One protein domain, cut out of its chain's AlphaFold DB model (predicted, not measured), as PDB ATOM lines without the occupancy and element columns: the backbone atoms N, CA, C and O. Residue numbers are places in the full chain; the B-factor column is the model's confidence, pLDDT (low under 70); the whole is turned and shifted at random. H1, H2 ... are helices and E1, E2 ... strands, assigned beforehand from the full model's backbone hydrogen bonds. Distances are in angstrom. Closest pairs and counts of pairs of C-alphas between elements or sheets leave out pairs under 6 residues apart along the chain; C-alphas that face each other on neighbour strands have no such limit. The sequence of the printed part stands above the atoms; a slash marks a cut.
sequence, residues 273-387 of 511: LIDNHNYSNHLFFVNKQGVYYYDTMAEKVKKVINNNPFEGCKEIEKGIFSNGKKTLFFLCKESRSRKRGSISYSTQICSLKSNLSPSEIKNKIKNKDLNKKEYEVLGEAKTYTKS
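This is residues 273 to 387 of the 511 residues of an uncharacterized protein of Capnocytophaga endodontalis (UniProt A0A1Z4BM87). A strongly twisted sheet of five strands, with the long E6, E7 and E8 side by side, and a small sheet of three strands make a sandwich, two sheets partly face to face. H1 covers the twisted sheet at E5 and E6. The printed part has 115 residues, with E1 to E7, H1 and E8 in that order. Both sheets, ordered E4 E5 E6 E7 E8 and E1 E2 E3, are antiparallel, and the class is mostly strand. The whole is compact, with a radius of gyration of the C-alphas of 14.3 A and spans of 44 by 32 by 22 A.

In the larger sheet, E4 is residues 314 to 317, E5 320 to 322, E6 327 to 336 with 29.5 A, E7 343 to 352 with 27.2 A, and E8 375 to 384 with 24.6 A, ending at C-alpha 384 (-13.733, 13.608, 3.361). E1 is residues 284 to 287, beginning at C-alpha 284 (-5.881, 17.533, -11.115), E2 290 to 295 and E3 300 to 306. H1 is residues 358 to 367, 14.2 A long.

E4 E5 E6 E7 is a meander, each strand the antiparallel neighbour of the one before; N 316 and O 320 are 3.0 A apart, N 321 and O 328 2.8 A, N 331 and O 348 2.9 A. Beside E7, E8 bends by 68 degrees at residue 378; N 347 and O 381 are 3.0 A apart. The closest C-alphas of E3 and E8, those of Val 304 and Gly 379, are 5.6 A apart. E1 E2 E3 is also a meander, with N 285 and O 292 at 2.9 A and N 293 and O 302 at 2.9 A. H1 is on the larger sheet, in two layers, at a height over the sheet of 9.4 A; every O i to N i+4 pair in it is within hydrogen-bond range.

The C-alphas of Gly 324 and Ser 387, the two farthest apart, are 44.1 A apart. The printed part has no cut, and no link is long. Mean pLDDT of the printed part is 85.5; residues 337 to 342, 355 and 386 to 387 are under 70.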
ATOM      1  N   LEU A 273      -4.157  19.849 -15.408       91.56
ATOM      2  CA  LEU A 273      -5.419  19.617 -16.102       91.56
ATOM      3  C   LEU A 273      -6.490  20.618 -15.671       91.56
ATOM      4  O   LEU A 273      -7.200  21.145 -16.519       91.56
ATOM      5  N   ILE A 274      -6.638  20.858 -14.363       87.12
ATOM      6  CA  ILE A 274      -7.535  21.895 -13.844       87.12
ATOM      7  C   ILE A 274      -7.156  22.297 -12.413       87.12
ATOM      8  O   ILE A 274      -6.936  21.442 -11.553       87.12
ATOM      9  N   ASP A 275      -7.166  23.603 -12.167       81.25
ATOM     10  CA  ASP A 275      -6.906  24.282 -10.888       81.25
ATOM     11  C   ASP A 275      -8.087  25.159 -10.416       81.25
ATOM     12  O   ASP A 275      -8.098  25.698  -9.309       81.25
ATOM     13  N   ASN A 276      -9.127  25.302 -11.241       79.12
ATOM     14  CA  ASN A 276     -10.168  26.291 -11.006       79.12
ATOM     15  C   ASN A 276     -11.242  25.805 -10.028       79.12
ATOM     16  O   ASN A 276     -11.993  24.863 -10.299       79.12
ATOM     17  N   HIS A 277     -11.393  26.552  -8.937       71.56
ATOM     18  CA  HIS A 277     -12.334  26.288  -7.850       71.56
ATOM     19  C   HIS A 277     -13.813  26.265  -8.276       71.56
ATOM     20  O   HIS A 277     -14.618  25.573  -7.655       71.56
ATOM     21  N   ASN A 278     -14.184  26.968  -9.352       73.25
ATOM     22  CA  ASN A 278     -15.557  26.973  -9.870       73.25
ATOM     23  C   ASN A 278     -15.943  25.652 -10.550       73.25
ATOM     24  O   ASN A 278     -17.126  25.322 -10.633       73.25
ATOM     25  N   TYR A 279     -14.954  24.902 -11.036       74.38
ATOM     26  CA  TYR A 279     -15.158  23.698 -11.844       74.38
ATOM     27  C   TYR A 279     -14.622  22.432 -11.171       74.38
ATOM     28  O   TYR A 279     -15.017  21.329 -11.548       74.38
ATOM     29  N   SER A 280     -13.769  22.572 -10.150       82.94
ATOM     30  CA  SER A 280     -13.208  21.450  -9.404       82.94
ATOM     31  C   SER A 280     -13.049  21.735  -7.904       82.94
ATOM     32  O   SER A 280     -12.624  22.810  -7.483       82.94
ATOM     33  N   ASN A 281     -13.338  20.713  -7.090       85.38
ATOM     34  CA  ASN A 281     -13.021  20.665  -5.660       85.38
ATOM     35  C   ASN A 281     -11.582  20.203  -5.391       85.38
ATOM     36  O   ASN A 281     -11.133  20.272  -4.253       85.38
ATOM     37  N   HIS A 282     -10.887  19.701  -6.413       90.31
ATOM     38  CA  HIS A 282      -9.563  19.096  -6.303       90.31
ATOM     39  C   HIS A 282      -8.641  19.607  -7.415       90.31
ATOM     40  O   HIS A 282      -9.096  19.854  -8.532       90.31
ATOM     41  N   LEU A 283      -7.349  19.705  -7.135       90.19
ATOM     42  CA  LEU A 283      -6.329  19.956  -8.149       90.19
ATOM     43  C   LEU A 283      -6.060  18.661  -8.929       90.19
ATOM     44  O   LEU A 283      -5.814  17.623  -8.304       90.19
ATOM     45  N   PHE A 284      -6.120  18.704 -10.265       93.12
ATOM     46  CA  PHE A 284      -5.881  17.533 -11.115       93.12
ATOM     47  C   PHE A 284      -4.677  17.701 -12.034       93.12
ATOM     48  O   PHE A 284      -4.526  18.717 -12.712       93.12
ATOM     49  N   PHE A 285      -3.912  16.620 -12.141       95.25
ATOM     50  CA  PHE A 285      -2.800  16.469 -13.069       95.25
ATOM     51  C   PHE A 285      -2.990  15.224 -13.927       95.25
ATOM     52  O   PHE A 285      -3.611  14.244 -13.505       95.25
ATOM     53  N   VAL A 286      -2.435  15.247 -15.133       96.06
ATOM     54  CA  VAL A 286      -2.535  14.145 -16.090       96.06
ATOM     55  C   VAL A 286      -1.170  13.795 -16.666       96.06
ATOM     56  O   VAL A 286      -0.341  14.666 -16.904       96.06
ATOM     57  N   ASN A 287      -0.936  12.506 -16.890       95.44
ATOM     58  CA  ASN A 287       0.209  11.986 -17.635       95.44
ATOM     59  C   ASN A 287      -0.268  10.861 -18.572       95.44
ATOM     60  O   ASN A 287      -1.468  10.609 -18.679       95.44
ATOM     61  N   LYS A 288       0.647  10.149 -19.239       93.38
ATOM     62  CA  LYS A 288       0.285   9.018 -20.121       93.38
ATOM     63  C   LYS A 288      -0.403   7.868 -19.368       93.38
ATOM     64  O   LYS A 288      -1.295   7.218 -19.906       93.38
ATOM     65  N   GLN A 289      -0.002   7.627 -18.125       93.75
ATOM     66  CA  GLN A 289      -0.449   6.528 -17.271       93.75
ATOM     67  C   GLN A 289      -1.811   6.779 -16.615       93.75
ATOM     68  O   GLN A 289      -2.425   5.823 -16.134       93.75
ATOM     69  N   GLY A 290      -2.297   8.021 -16.554       95.62
ATOM     70  CA  GLY A 290      -3.560   8.306 -15.886       95.62
ATOM     71  C   GLY A 290      -3.809   9.753 -15.492       95.62
ATOM     72  O   GLY A 290      -3.069  10.673 -15.835       95.62
ATOM     73  N   VAL A 291      -4.878   9.918 -14.715       97.06
ATOM     74  CA  VAL A 291      -5.280  11.185 -14.093       97.06
ATOM     75  C   VAL A 291      -5.147  11.065 -12.582       97.06
ATOM     76  O   VAL A 291      -5.567  10.065 -11.992       97.06
ATOM     77  N   TYR A 292      -4.595  12.096 -11.955       96.12
ATOM     78  CA  TYR A 292      -4.230  12.130 -10.545       96.12
ATOM     79  C   TYR A 292      -4.804  13.371  -9.886       96.12
ATOM     80  O   TYR A 292      -4.996  14.396 -10.538       96.12
ATOM     81  N   TYR A 293      -5.036  13.287  -8.582       93.19
ATOM     82  CA  TYR A 293      -5.400  14.434  -7.763       93.19
ATOM     83  C   TYR A 293      -4.661  14.409  -6.433       93.19
ATOM     84  O   TYR A 293      -4.228  13.349  -5.967       93.19
ATOM     85  N   TYR A 294      -4.554  15.577  -5.809       88.75
ATOM     86  CA  TYR A 294      -4.093  15.699  -4.434       88.75
ATOM     87  C   TYR A 294      -5.291  15.696  -3.473       88.75
ATOM     88  O   TYR A 294      -6.179  16.545  -3.562       88.75
ATOM     89  N   ASP A 295      -5.349  14.714  -2.569       87.94
ATOM     90  CA  ASP A 295      -6.332  14.677  -1.482       87.94
ATOM     91  C   ASP A 295      -5.788  15.482  -0.302       87.94
ATOM     92  O   ASP A 295      -4.895  15.024   0.414       87.94
ATOM     93  N   THR A 296      -6.353  16.670  -0.101       80.38
ATOM     94  CA  THR A 296      -5.907  17.640   0.906       80.38
ATOM     95  C   THR A 296      -6.053  17.128   2.332       80.38
ATOM     96  O   THR A 296      -5.245  17.462   3.187       80.38
ATOM     97  N   MET A 297      -7.051  16.282   2.605       80.88
ATOM     98  CA  MET A 297      -7.311  15.756   3.951       80.88
ATOM     99  C   MET A 297      -6.478  14.510   4.255       80.88
ATOM    100  O   MET A 297      -6.283  14.150   5.420       80.88
ATOM    101  N   ALA A 298      -6.059  13.788   3.216       82.12
ATOM    102  CA  ALA A 298      -5.141  12.663   3.338       82.12
ATOM    103  C   ALA A 298      -3.669  13.069   3.173       82.12
ATOM    104  O   ALA A 298      -2.820  12.224   3.452       82.12
ATOM    105  N   GLU A 299      -3.405  14.295   2.708       83.69
ATOM    106  CA  GLU A 299      -2.088  14.828   2.330       83.69
ATOM    107  C   GLU A 299      -1.343  13.896   1.365       83.69
ATOM    108  O   GLU A 299      -0.161  13.589   1.516       83.69
ATOM    109  N   LYS A 300      -2.080  13.340   0.395       87.62
ATOM    110  CA  LYS A 300      -1.562  12.309  -0.512       87.62
ATOM    111  C   LYS A 300      -2.090  12.466  -1.922       87.62
ATOM    112  O   LYS A 300      -3.274  12.710  -2.146       87.62
ATOM    113  N   VAL A 301      -1.205  12.186  -2.868       90.38
ATOM    114  CA  VAL A 301      -1.547  12.023  -4.276       90.38
ATOM    115  C   VAL A 301      -2.259  10.692  -4.495       90.38
ATOM    116  O   VAL A 301      -1.855   9.657  -3.956       90.38
ATOM    117  N   LYS A 302      -3.316  10.704  -5.306       92.44
ATOM    118  CA  LYS A 302      -4.095   9.517  -5.669       92.44
ATOM    119  C   LYS A 302      -4.369   9.493  -7.170       92.44
ATOM    120  O   LYS A 302      -4.728  10.512  -7.756       92.44
ATOM    121  N   LYS A 303      -4.248   8.310  -7.775       94.38
ATOM    122  CA  LYS A 303      -4.660   8.042  -9.162       94.38
ATOM    123  C   LYS A 303      -6.176   7.814  -9.195       94.38
ATOM    124  O   LYS A 303      -6.695   7.052  -8.382       94.38
ATOM    125  N   VAL A 304      -6.880   8.491 -10.100       94.81
ATOM    126  CA  VAL A 304      -8.346   8.407 -10.263       94.81
ATOM    127  C   VAL A 304      -8.724   7.560 -11.467       94.81
ATOM    128  O   VAL A 304      -9.694   6.811 -11.410       94.81
ATOM    129  N   ILE A 305      -7.969   7.697 -12.557       95.56
ATOM    130  CA  ILE A 305      -8.228   7.025 -13.830       95.56
ATOM    131  C   ILE A 305      -6.920   6.414 -14.322       95.56
ATOM    132  O   ILE A 305      -5.877   7.067 -14.261       95.56
ATOM    133  N   ASN A 306      -6.996   5.178 -14.814       93.69
ATOM    134  CA  ASN A 306      -5.905   4.523 -15.530       93.69
ATOM    135  C   ASN A 306      -5.939   4.924 -17.005       93.69
ATOM    136  O   ASN A 306      -7.012   4.932 -17.609       93.69
ATOM    137  N   ASN A 307      -4.762   5.155 -17.585       93.50
ATOM    138  CA  ASN A 307      -4.562   5.731 -18.916       93.50
ATOM    139  C   ASN A 307      -5.119   7.154 -19.030       93.50
ATOM    140  O   ASN A 307      -5.994   7.567 -18.273       93.50
ATOM    141  N   ASN A 308      -4.605   7.926 -19.982       94.00
ATOM    142  CA  ASN A 308      -5.034   9.302 -20.180       94.00
ATOM    143  C   ASN A 308      -6.340   9.386 -21.000       94.00
ATOM    144  O   ASN A 308      -6.294   9.250 -22.225       94.00
ATOM    145  N   PRO A 309      -7.514   9.685 -20.405       93.88
ATOM    146  CA  PRO A 309      -8.724   9.869 -21.195       93.88
ATOM    147  C   PRO A 309      -8.711  11.196 -21.968       93.88
ATOM    148  O   PRO A 309      -9.470  11.324 -22.923       93.88
ATOM    149  N   PHE A 310      -7.856  12.159 -21.613       94.25
ATOM    150  CA  PHE A 310      -7.735  13.474 -22.248       94.25
ATOM    151  C   PHE A 310      -6.760  13.492 -23.429       94.25
ATOM    152  O   PHE A 310      -6.580  14.534 -24.053       94.25
ATOM    153  N   GLU A 311      -6.155  12.357 -23.788       92.50
ATOM    154  CA  GLU A 311      -5.236  12.300 -24.923       92.50
ATOM    155  C   GLU A 311      -5.918  12.769 -26.222       92.50
ATOM    156  O   GLU A 311      -7.018  12.316 -26.581       92.50
ATOM    157  N   GLY A 312      -5.264  13.727 -26.890       91.31
ATOM    158  CA  GLY A 312      -5.747  14.406 -28.094       91.31
ATOM    159  C   GLY A 312      -6.854  15.442 -27.865       91.31
ATOM    160  O   GLY A 312      -7.259  16.093 -28.827       91.31
ATOM    161  N   CYS A 313      -7.360  15.605 -26.639       92.31
ATOM    162  CA  CYS A 313      -8.329  16.649 -26.317       92.31
ATOM    163  C   CYS A 313      -7.634  17.984 -26.061       92.31
ATOM    164  O   CYS A 313      -6.587  18.042 -25.425       92.31
ATOM    165  N   LYS A 314      -8.268  19.067 -26.510       92.19
ATOM    166  CA  LYS A 314      -7.898  20.437 -26.156       92.19
ATOM    167  C   LYS A 314      -8.954  21.020 -25.233       92.19
ATOM    168  O   LYS A 314     -10.132  20.672 -25.357       92.19
ATOM    169  N   GLU A 315      -8.539  21.893 -24.324       91.38
ATOM    170  CA  GLU A 315      -9.479  22.701 -23.554       91.38
ATOM    171  C   GLU A 315     -10.134  23.706 -24.506       91.38
ATOM    172  O   GLU A 315      -9.464  24.536 -25.115       91.38
ATOM    173  N   ILE A 316     -11.441  23.559 -24.707       90.25
ATOM    174  CA  ILE A 316     -12.230  24.434 -25.591       90.25
ATOM    175  C   ILE A 316     -12.951  25.521 -24.796       90.25
ATOM    176  O   ILE A 316     -13.264  26.585 -25.319       90.25
ATOM    177  N   GLU A 317     -13.209  25.242 -23.523       85.62
ATOM    178  CA  GLU A 317     -13.746  26.160 -22.538       85.62
ATOM    179  C   GLU A 317     -13.282  25.683 -21.160       85.62
ATOM    180  O   GLU A 317     -12.998  24.499 -20.994       85.62
ATOM    181  N   LYS A 318     -13.195  26.578 -20.170       84.25
ATOM    182  CA  LYS A 318     -12.582  26.249 -18.877       84.25
ATOM    183  C   LYS A 318     -13.240  25.023 -18.225       84.25
ATOM    184  O   LYS A 318     -14.434  25.048 -17.918       84.25
ATOM    185  N   GLY A 319     -12.467  23.955 -18.026       86.69
ATOM    186  CA  GLY A 319     -12.935  22.674 -17.488       86.69
ATOM    187  C   GLY A 319     -13.700  21.769 -18.469       86.69
ATOM    188  O   GLY A 319     -14.253  20.755 -18.036       86.69
ATOM    189  N   ILE A 320     -13.743  22.104 -19.765       90.06
ATOM    190  CA  ILE A 320     -14.368  21.320 -20.840       90.06
ATOM    191  C   ILE A 320     -13.332  21.038 -21.933       90.06
ATOM    192  O   ILE A 320     -12.773  21.938 -22.560       90.06
ATOM    193  N   PHE A 321     -13.128  19.754 -22.212       92.62
ATOM    194  CA  PHE A 321     -12.094  19.256 -23.109       92.62
ATOM    195  C   PHE A 321     -12.723  18.475 -24.252       92.62
ATOM    196  O   PHE A 321     -13.587  17.631 -24.022       92.62
ATOM    197  N   SER A 322     -12.280  18.699 -25.487       91.75
ATOM    198  CA  SER A 322     -12.790  17.947 -26.635       91.75
ATOM    199  C   SER A 322     -11.731  17.704 -27.700       91.75
ATOM    200  O   SER A 322     -10.787  18.476 -27.861       91.75
ATOM    201  N   ASN A 323     -11.913  16.619 -28.447       90.56
ATOM    202  CA  ASN A 323     -11.174  16.317 -29.673       90.56
ATOM    203  C   ASN A 323     -12.110  16.131 -30.884       90.56
ATOM    204  O   ASN A 323     -11.734  15.502 -31.873       90.56
ATOM    205  N   GLY A 324     -13.361  16.592 -30.773       84.81
ATOM    206  CA  GLY A 324     -14.412  16.412 -31.779       84.81
ATOM    207  C   GLY A 324     -15.097  15.038 -31.767       84.81
ATOM    208  O   GLY A 324     -16.219  14.932 -32.246       84.81
ATOM    209  N   LYS A 325     -14.474  13.996 -31.194       86.06
ATOM    210  CA  LYS A 325     -15.082  12.658 -31.029       86.06
ATOM    211  C   LYS A 325     -15.639  12.430 -29.627       86.06
ATOM    212  O   LYS A 325     -16.667  11.781 -29.473       86.06
ATOM    213  N   LYS A 326     -14.940  12.927 -28.608       89.81
ATOM    214  CA  LYS A 326     -15.336  12.849 -27.197       89.81
ATOM    215  C   LYS A 326     -15.270  14.235 -26.573       89.81
ATOM    216  O   LYS A 326     -14.370  15.012 -26.892       89.81
ATOM    217  N   THR A 327     -16.195  14.502 -25.659       92.06
ATOM    218  CA  THR A 327     -16.201  15.708 -24.831       92.06
ATOM    219  C   THR A 327     -16.159  15.291 -23.370       92.06
ATOM    220  O   THR A 327     -17.013  14.531 -22.910       92.06
ATOM    221  N   LEU A 328     -15.144  15.772 -22.659       93.56
ATOM    222  CA  LEU A 328     -14.884  15.493 -21.256       93.56
ATOM    223  C   LEU A 328     -15.072  16.756 -20.425       93.56
ATOM    224  O   LEU A 328     -14.746  17.853 -20.873       93.56
ATOM    225  N   PHE A 329     -15.585  16.603 -19.212       92.00
ATOM    226  CA  PHE A 329     -15.838  17.725 -18.313       92.00
ATOM    227  C   PHE A 329     -15.802  17.291 -16.847       92.00
ATOM    228  O   PHE A 329     -15.860  16.099 -16.533       92.00
ATOM    229  N   PHE A 330     -15.737  18.273 -15.949       91.62
ATOM    230  CA  PHE A 330     -15.734  18.056 -14.504       91.62
ATOM    231  C   PHE A 330     -17.098  18.360 -13.874       91.62
ATOM    232  O   PHE A 330     -17.788  19.304 -14.259       91.62
ATOM    233  N   LEU A 331     -17.486  17.565 -12.872       89.81
ATOM    234  CA  LEU A 331     -18.677  17.797 -12.051       89.81
ATOM    235  C   LEU A 331     -18.337  17.796 -10.564       89.81
ATOM    236  O   LEU A 331     -17.949  16.771 -10.000       89.81
ATOM    237  N   CYS A 332     -18.580  18.925  -9.907       88.25
ATOM    238  CA  CYS A 332     -18.483  19.044  -8.458       88.25
ATOM    239  C   CYS A 332     -19.749  18.531  -7.771       88.25
ATOM    240  O   CYS A 332     -20.869  18.903  -8.130       88.25
ATOM    241  N   LYS A 333     -19.575  17.709  -6.734       85.38
ATOM    242  CA  LYS A 333     -20.660  17.279  -5.851       85.38
ATOM    243  C   LYS A 333     -20.280  17.494  -4.398       85.38
ATOM    244  O   LYS A 333     -19.140  17.294  -3.987       85.38
ATOM    245  N   GLU A 334     -21.286  17.860  -3.621       84.81
ATOM    246  CA  GLU A 334     -21.224  17.890  -2.169       84.81
ATOM    247  C   GLU A 334     -22.257  16.904  -1.640       84.81
ATOM    248  O   GLU A 334     -23.408  16.885  -2.083       84.81
ATOM    249  N   SER A 335     -21.846  16.055  -0.704       81.19
ATOM    250  CA  SER A 335     -22.776  15.162  -0.024       81.19
ATOM    251  C   SER A 335     -22.476  15.090   1.462       81.19
ATOM    252  O   SER A 335     -21.325  14.980   1.888       81.19
ATOM    253  N   ARG A 336     -23.545  15.156   2.256       76.00
ATOM    254  CA  ARG A 336     -23.491  15.162   3.716       76.00
ATOM    255  C   ARG A 336     -23.916  13.803   4.257       76.00
ATOM    256  O   ARG A 336     -25.013  13.322   3.968       76.00
ATOM    257  N   SER A 337     -23.062  13.183   5.066       69.12
ATOM    258  CA  SER A 337     -23.382  11.923   5.732       69.12
ATOM    259  C   SER A 337     -24.317  12.172   6.913       69.12
ATOM    260  O   SER A 337     -23.920  12.767   7.914       69.12
ATOM    261  N   ARG A 338     -25.549  11.651   6.837       59.84
ATOM    262  CA  ARG A 338     -26.520  11.732   7.945       59.84
ATOM    263  C   ARG A 338     -26.057  11.001   9.213       59.84
ATOM    264  O   ARG A 338     -26.468  11.384  10.297       59.84
ATOM    265  N   LYS A 339     -25.218   9.962   9.091       58.81
ATOM    266  CA  LYS A 339     -24.774   9.131  10.230       58.81
ATOM    267  C   LYS A 339     -23.520   9.651  10.935       58.81
ATOM    268  O   LYS A 339     -23.376   9.414  12.125       58.81
ATOM    269  N   ARG A 340     -22.600  10.294  10.206       56.56
ATOM    270  CA  ARG A 340     -21.291  10.722  10.746       56.56
ATOM    271  C   ARG A 340     -21.134  12.237  10.867       56.56
ATOM    272  O   ARG A 340     -20.119  12.700  11.367       56.56
ATOM    273  N   GLY A 341     -22.091  13.018  10.362       62.16
ATOM    274  CA  GLY A 341     -21.991  14.480  10.326       62.16
ATOM    275  C   GLY A 341     -20.897  15.019   9.394       62.16
ATOM    276  O   GLY A 341     -20.769  16.232   9.269       62.16
ATOM    277  N   SER A 342     -20.142  14.148   8.716       67.38
ATOM    278  CA  SER A 342     -19.091  14.528   7.776       67.38
ATOM    279  C   SER A 342     -19.662  15.016   6.448       67.38
ATOM    280  O   SER A 342     -20.719  14.563   5.989       67.38
ATOM    281  N   ILE A 343     -18.931  15.933   5.820       76.38
ATOM    282  CA  ILE A 343     -19.205  16.398   4.464       76.38
ATOM    283  C   ILE A 343     -18.133  15.795   3.561       76.38
ATOM    284  O   ILE A 343     -16.942  15.822   3.872       76.38
ATOM    285  N   SER A 344     -18.565  15.200   2.457       82.94
ATOM    286  CA  SER A 344     -17.666  14.758   1.401       82.94
ATOM    287  C   SER A 344     -17.819  15.653   0.187       82.94
ATOM    288  O   SER A 344     -18.935  15.917  -0.272       82.94
ATOM    289  N   TYR A 345     -16.672  16.084  -0.316       86.56
ATOM    290  CA  TYR A 345     -16.546  16.818  -1.561       86.56
ATOM    291  C   TYR A 345     -16.017  15.854  -2.605       86.56
ATOM    292  O   TYR A 345     -15.046  15.133  -2.361       86.56
ATOM    293  N   SER A 346     -16.670  15.816  -3.760       90.25
ATOM    294  CA  SER A 346     -16.186  15.038  -4.887       90.25
ATOM    295  C   SER A 346     -16.093  15.871  -6.150       90.25
ATOM    296  O   SER A 346     -16.826  16.848  -6.339       90.25
ATOM    297  N   THR A 347     -15.144  15.488  -6.996       92.56
ATOM    298  CA  THR A 347     -15.070  15.952  -8.375       92.56
ATOM    299  C   THR A 347     -15.054  14.735  -9.274       92.56
ATOM    300  O   THR A 347     -14.181  13.875  -9.162       92.56
ATOM    301  N   GLN A 348     -16.059  14.649 -10.133       93.50
ATOM    302  CA  GLN A 348     -16.204  13.585 -11.111       93.50
ATOM    303  C   GLN A 348     -15.646  14.049 -12.447       93.50
ATOM    304  O   GLN A 348     -15.912  15.172 -12.867       93.50
ATOM    305  N   ILE A 349     -14.900  13.168 -13.102       94.81
ATOM    306  CA  ILE A 349     -14.477  13.319 -14.490       94.81
ATOM    307  C   ILE A 349     -15.488  12.556 -15.330       94.81
ATOM    308  O   ILE A 349     -15.676  11.351 -15.138       94.81
ATOM    309  N   CYS A 350     -16.146  13.257 -16.243       93.56
ATOM    310  CA  CYS A 350     -17.256  12.724 -17.013       93.56
ATOM    311  C   CYS A 350     -16.954  12.750 -18.510       93.56
ATOM    312  O   CYS A 350     -16.350  13.700 -19.000       93.56
ATOM    313  N   SER A 351     -17.436  11.737 -19.229       93.06
ATOM    314  CA  SER A 351     -17.559  11.745 -20.687       93.06
ATOM    315  C   SER A 351     -19.006  11.972 -21.074       93.06
ATOM    316  O   SER A 351     -19.915  11.329 -20.549       93.06
ATOM    317  N   LEU A 352     -19.236  12.877 -22.010       90.56
ATOM    318  CA  LEU A 352     -20.562  13.139 -22.540       90.56
ATOM    319  C   LEU A 352     -21.002  12.015 -23.490       90.56
ATOM    320  O   LEU A 352     -20.193  11.515 -24.270       90.56
ATOM    321  N   LYS A 353     -22.279  11.617 -23.423       85.50
ATOM    322  CA  LYS A 353     -22.866  10.589 -24.305       85.50
ATOM    323  C   LYS A 353     -23.596  11.171 -25.518       85.50
ATOM    324  O   LYS A 353     -23.807  10.456 -26.491       85.50
ATOM    325  N   SER A 354     -24.019  12.432 -25.449       72.31
ATOM    326  CA  SER A 354     -24.762  13.141 -26.497       72.31
ATOM    327  C   SER A 354     -23.908  14.226 -27.156       72.31
ATOM    328  O   SER A 354     -23.005  14.768 -26.531       72.31
ATOM    329  N   ASN A 355     -24.212  14.603 -28.399       68.62
ATOM    330  CA  ASN A 355     -23.544  15.715 -29.089       68.62
ATOM    331  C   ASN A 355     -24.124  17.076 -28.649       68.62
ATOM    332  O   ASN A 355     -24.628  17.827 -29.479       68.62
ATOM    333  N   LEU A 356     -24.115  17.378 -27.344       73.31
ATOM    334  CA  LEU A 356     -24.432  18.730 -26.863       73.31
ATOM    335  C   LEU A 356     -23.256  19.666 -27.152       73.31
ATOM    336  O   LEU A 356     -22.092  19.259 -27.082       73.31
ATOM    337  N   SER A 357     -23.555  20.929 -27.446       75.69
ATOM    338  CA  SER A 357     -22.519  21.942 -27.621       75.69
ATOM    339  C   SER A 357     -21.844  22.288 -26.278       75.69
ATOM    340  O   SER A 357     -22.460  22.164 -25.214       75.69
ATOM    341  N   PRO A 358     -20.585  22.766 -26.290       73.94
ATOM    342  CA  PRO A 358     -19.861  23.163 -25.075       73.94
ATOM    343  C   PRO A 358     -20.624  24.186 -24.218       73.94
ATOM    344  O   PRO A 358     -20.750  24.011 -23.005       73.94
ATOM    345  N   SER A 359     -21.233  25.188 -24.861       78.12
ATOM    346  CA  SER A 359     -22.017  26.237 -24.200       78.12
ATOM    347  C   SER A 359     -23.261  25.691 -23.491       78.12
ATOM    348  O   SER A 359     -23.596  26.122 -22.385       78.12
ATOM    349  N   GLU A 360     -23.946  24.717 -24.096       82.06
ATOM    350  CA  GLU A 360     -25.102  24.054 -23.480       82.06
ATOM    351  C   GLU A 360     -24.687  23.239 -22.255       82.06
ATOM    352  O   GLU A 360     -25.355  23.302 -21.220       82.06
ATOM    353  N   ILE A 361     -23.561  22.521 -22.335       82.25
ATOM    354  CA  ILE A 361     -23.017  21.748 -21.211       82.25
ATOM    355  C   ILE A 361     -22.666  22.683 -20.061       82.25
ATOM    356  O   ILE A 361     -23.104  22.451 -18.937       82.25
ATOM    357  N   LYS A 362     -21.936  23.769 -20.329       83.19
ATOM    358  CA  LYS A 362     -21.583  24.761 -19.309       83.19
ATOM    359  C   LYS A 362     -22.818  25.307 -18.597       83.19
ATOM    360  O   LYS A 362     -22.847  25.350 -17.366       83.19
ATOM    361  N   ASN A 363     -23.848  25.685 -19.354       84.00
ATOM    362  CA  ASN A 363     -25.096  26.193 -18.790       84.00
ATOM    363  C   ASN A 363     -25.807  25.133 -17.941       84.00
ATOM    364  O   ASN A 363     -26.228  25.429 -16.822       84.00
ATOM    365  N   LYS A 364     -25.877  23.882 -18.410       85.62
ATOM    366  CA  LYS A 364     -26.459  22.776 -17.635       85.62
ATOM    367  C   LYS A 364     -25.662  22.452 -16.367       85.62
ATOM    368  O   LYS A 364     -26.276  22.189 -15.336       85.62
ATOM    369  N   ILE A 365     -24.323  22.505 -16.392       82.75
ATOM    370  CA  ILE A 365     -23.476  22.343 -15.192       82.75
ATOM    371  C   ILE A 365     -23.789  23.454 -14.191       82.75
ATOM    372  O   ILE A 365     -24.077  23.172 -13.027       82.75
ATOM    373  N   LYS A 366     -23.790  24.710 -14.656       82.25
ATOM    374  CA  LYS A 366     -24.058  25.890 -13.824       82.25
ATOM    375  C   LYS A 366     -25.446  25.831 -13.176       82.25
ATOM    376  O   LYS A 366     -25.574  26.108 -11.987       82.25
ATOM    377  N   ASN A 367     -26.455  25.408 -13.935       82.94
ATOM    378  CA  ASN A 367     -27.843  25.306 -13.478       82.94
ATOM    379  C   ASN A 367     -28.160  23.982 -12.759       82.94
ATOM    380  O   ASN A 367     -29.279  23.804 -12.285       82.94
ATOM    381  N   LYS A 368     -27.190  23.060 -12.652       80.12
ATOM    382  CA  LYS A 368     -27.355  21.712 -12.077       80.12
ATOM    383  C   LYS A 368     -28.457  20.877 -12.758       80.12
ATOM    384  O   LYS A 368     -29.112  20.070 -12.103       80.12
ATOM    385  N   ASP A 369     -28.603  21.025 -14.073       83.75
ATOM    386  CA  ASP A 369     -29.665  20.425 -14.902       83.75
ATOM    387  C   ASP A 369     -29.150  19.298 -15.830       83.75
ATOM    388  O   ASP A 369     -29.657  19.036 -16.921       83.75
ATOM    389  N   LEU A 370     -28.064  18.635 -15.420       81.81
ATOM    390  CA  LEU A 370     -27.506  17.481 -16.130       81.81
ATOM    391  C   LEU A 370     -28.152  16.182 -15.652       81.81
ATOM    392  O   LEU A 370     -28.031  15.787 -14.486       81.81
ATOM    393  N   ASN A 371     -28.776  15.462 -16.580       83.06
ATOM    394  CA  ASN A 371     -29.348  14.152 -16.327       83.06
ATOM    395  C   ASN A 371     -28.245  13.082 -16.364       83.06
ATOM    396  O   ASN A 371     -27.401  13.058 -17.254       83.06
ATOM    397  N   LYS A 372     -28.277  12.126 -15.429       83.62
ATOM    398  CA  LYS A 372     -27.328  10.995 -15.385       83.62
ATOM    399  C   LYS A 372     -27.305  10.147 -16.665       83.62
ATOM    400  O   LYS A 372     -26.355   9.403 -16.865       83.62
ATOM    401  N   LYS A 373     -28.341  10.216 -17.510       85.06
ATOM    402  CA  LYS A 373     -28.367   9.535 -18.817       85.06
ATOM    403  C   LYS A 373     -27.509  10.232 -19.882       85.06
ATOM    404  O   LYS A 373     -27.139   9.581 -20.852       85.06
ATOM    405  N   GLU A 374     -27.186  11.514 -19.705       86.19
ATOM    406  CA  GLU A 374     -26.467  12.341 -20.689       86.19
ATOM    407  C   GLU A 374     -24.939  12.182 -20.611       86.19
ATOM    408  O   GLU A 374     -24.229  12.603 -21.522       86.19
ATOM    409  N   TYR A 375     -24.413  11.560 -19.551       91.06
ATOM    410  CA  TYR A 375     -22.975  11.391 -19.348       91.06
ATOM    411  C   TYR A 375     -22.618  10.049 -18.707       91.06
ATOM    412  O   TYR A 375     -23.457   9.315 -18.179       91.06
ATOM    413  N   GLU A 376     -21.339   9.721 -18.772       93.12
ATOM    414  CA  GLU A 376     -20.691   8.614 -18.086       93.12
ATOM    415  C   GLU A 376     -19.627   9.164 -17.144       93.12
ATOM    416  O   GLU A 376     -18.907  10.088 -17.507       93.12
ATOM    417  N   VAL A 377     -19.518   8.612 -15.935       94.50
ATOM    418  CA  VAL A 377     -18.445   8.975 -15.002       94.50
ATOM    419  C   VAL A 377     -17.259   8.059 -15.266       94.50
ATOM    420  O   VAL A 377     -17.366   6.854 -15.068       94.50
ATOM    421  N   LEU A 378     -16.135   8.638 -15.681       95.50
ATOM    422  CA  LEU A 378     -14.886   7.917 -15.927       95.50
ATOM    423  C   LEU A 378     -14.072   7.728 -14.642       95.50
ATOM    424  O   LEU A 378     -13.347   6.749 -14.498       95.50
ATOM    425  N   GLY A 379     -14.189   8.671 -13.705       94.44
ATOM    426  CA  GLY A 379     -13.470   8.643 -12.438       94.44
ATOM    427  C   GLY A 379     -14.013   9.662 -11.444       94.44
ATOM    428  O   GLY A 379     -14.678  10.627 -11.820       94.44
ATOM    429  N   GLU A 380     -13.747   9.449 -10.157       94.38
ATOM    430  CA  GLU A 380     -14.214  10.333  -9.090       94.38
ATOM    431  C   GLU A 380     -13.137  10.529  -8.018       94.38
ATOM    432  O   GLU A 380     -12.759   9.588  -7.320       94.38
ATOM    433  N   ALA A 381     -12.687  11.772  -7.855       92.69
ATOM    434  CA  ALA A 381     -11.891  12.191  -6.710       92.69
ATOM    435  C   ALA A 381     -12.814  12.466  -5.521       92.69
ATOM    436  O   ALA A 381     -13.842  13.132  -5.677       92.69
ATOM    437  N   LYS A 382     -12.453  11.970  -4.334       90.12
ATOM    438  CA  LYS A 382     -13.189  12.220  -3.087       90.12
ATOM    439  C   LYS A 382     -12.250  12.668  -1.990       90.12
ATOM    440  O   LYS A 382     -11.233  12.016  -1.754       90.12
ATOM    441  N   THR A 383     -12.691  13.689  -1.270       85.81
ATOM    442  CA  THR A 383     -12.072  14.169  -0.039       85.81
ATOM    443  C   THR A 383     -13.140  14.229   1.049       85.81
ATOM    444  O   THR A 383     -14.251  14.724   0.837       85.81
ATOM    445  N   TYR A 384     -12.823  13.674   2.218       78.94
ATOM    446  CA  TYR A 384     -13.733  13.608   3.361       78.94
ATOM    447  C   TYR A 384     -13.247  14.546   4.453       78.94
ATOM    448  O   TYR A 384     -12.114  14.405   4.915       78.94
ATOM    449  N   THR A 385     -14.114  15.438   4.932       70.50
ATOM    450  CA  THR A 385     -13.806  16.170   6.160       70.50
ATOM    451  C   THR A 385     -13.838  15.184   7.326       70.50
ATOM    452  O   THR A 385     -14.854  14.535   7.601       70.50
ATOM    453  N   LYS A 386     -12.692  14.996   7.984       59.25
ATOM    454  CA  LYS A 386     -12.621  14.174   9.195       59.25
ATOM    455  C   LYS A 386     -13.185  14.983  10.356       59.25
ATOM    456  O   LYS A 386     -12.752  16.105  10.600       59.25
ATOM    457  N   SER A 387     -14.136  14.408  11.086       57.34
ATOM    458  CA  SER A 387     -14.587  14.998  12.345       57.34
ATOM    459  C   SER A 387     -13.433  14.956  13.350       57.34
ATOM    460  O   SER A 387     -12.871  13.886  13.592       57.34
TER     461      SER A 387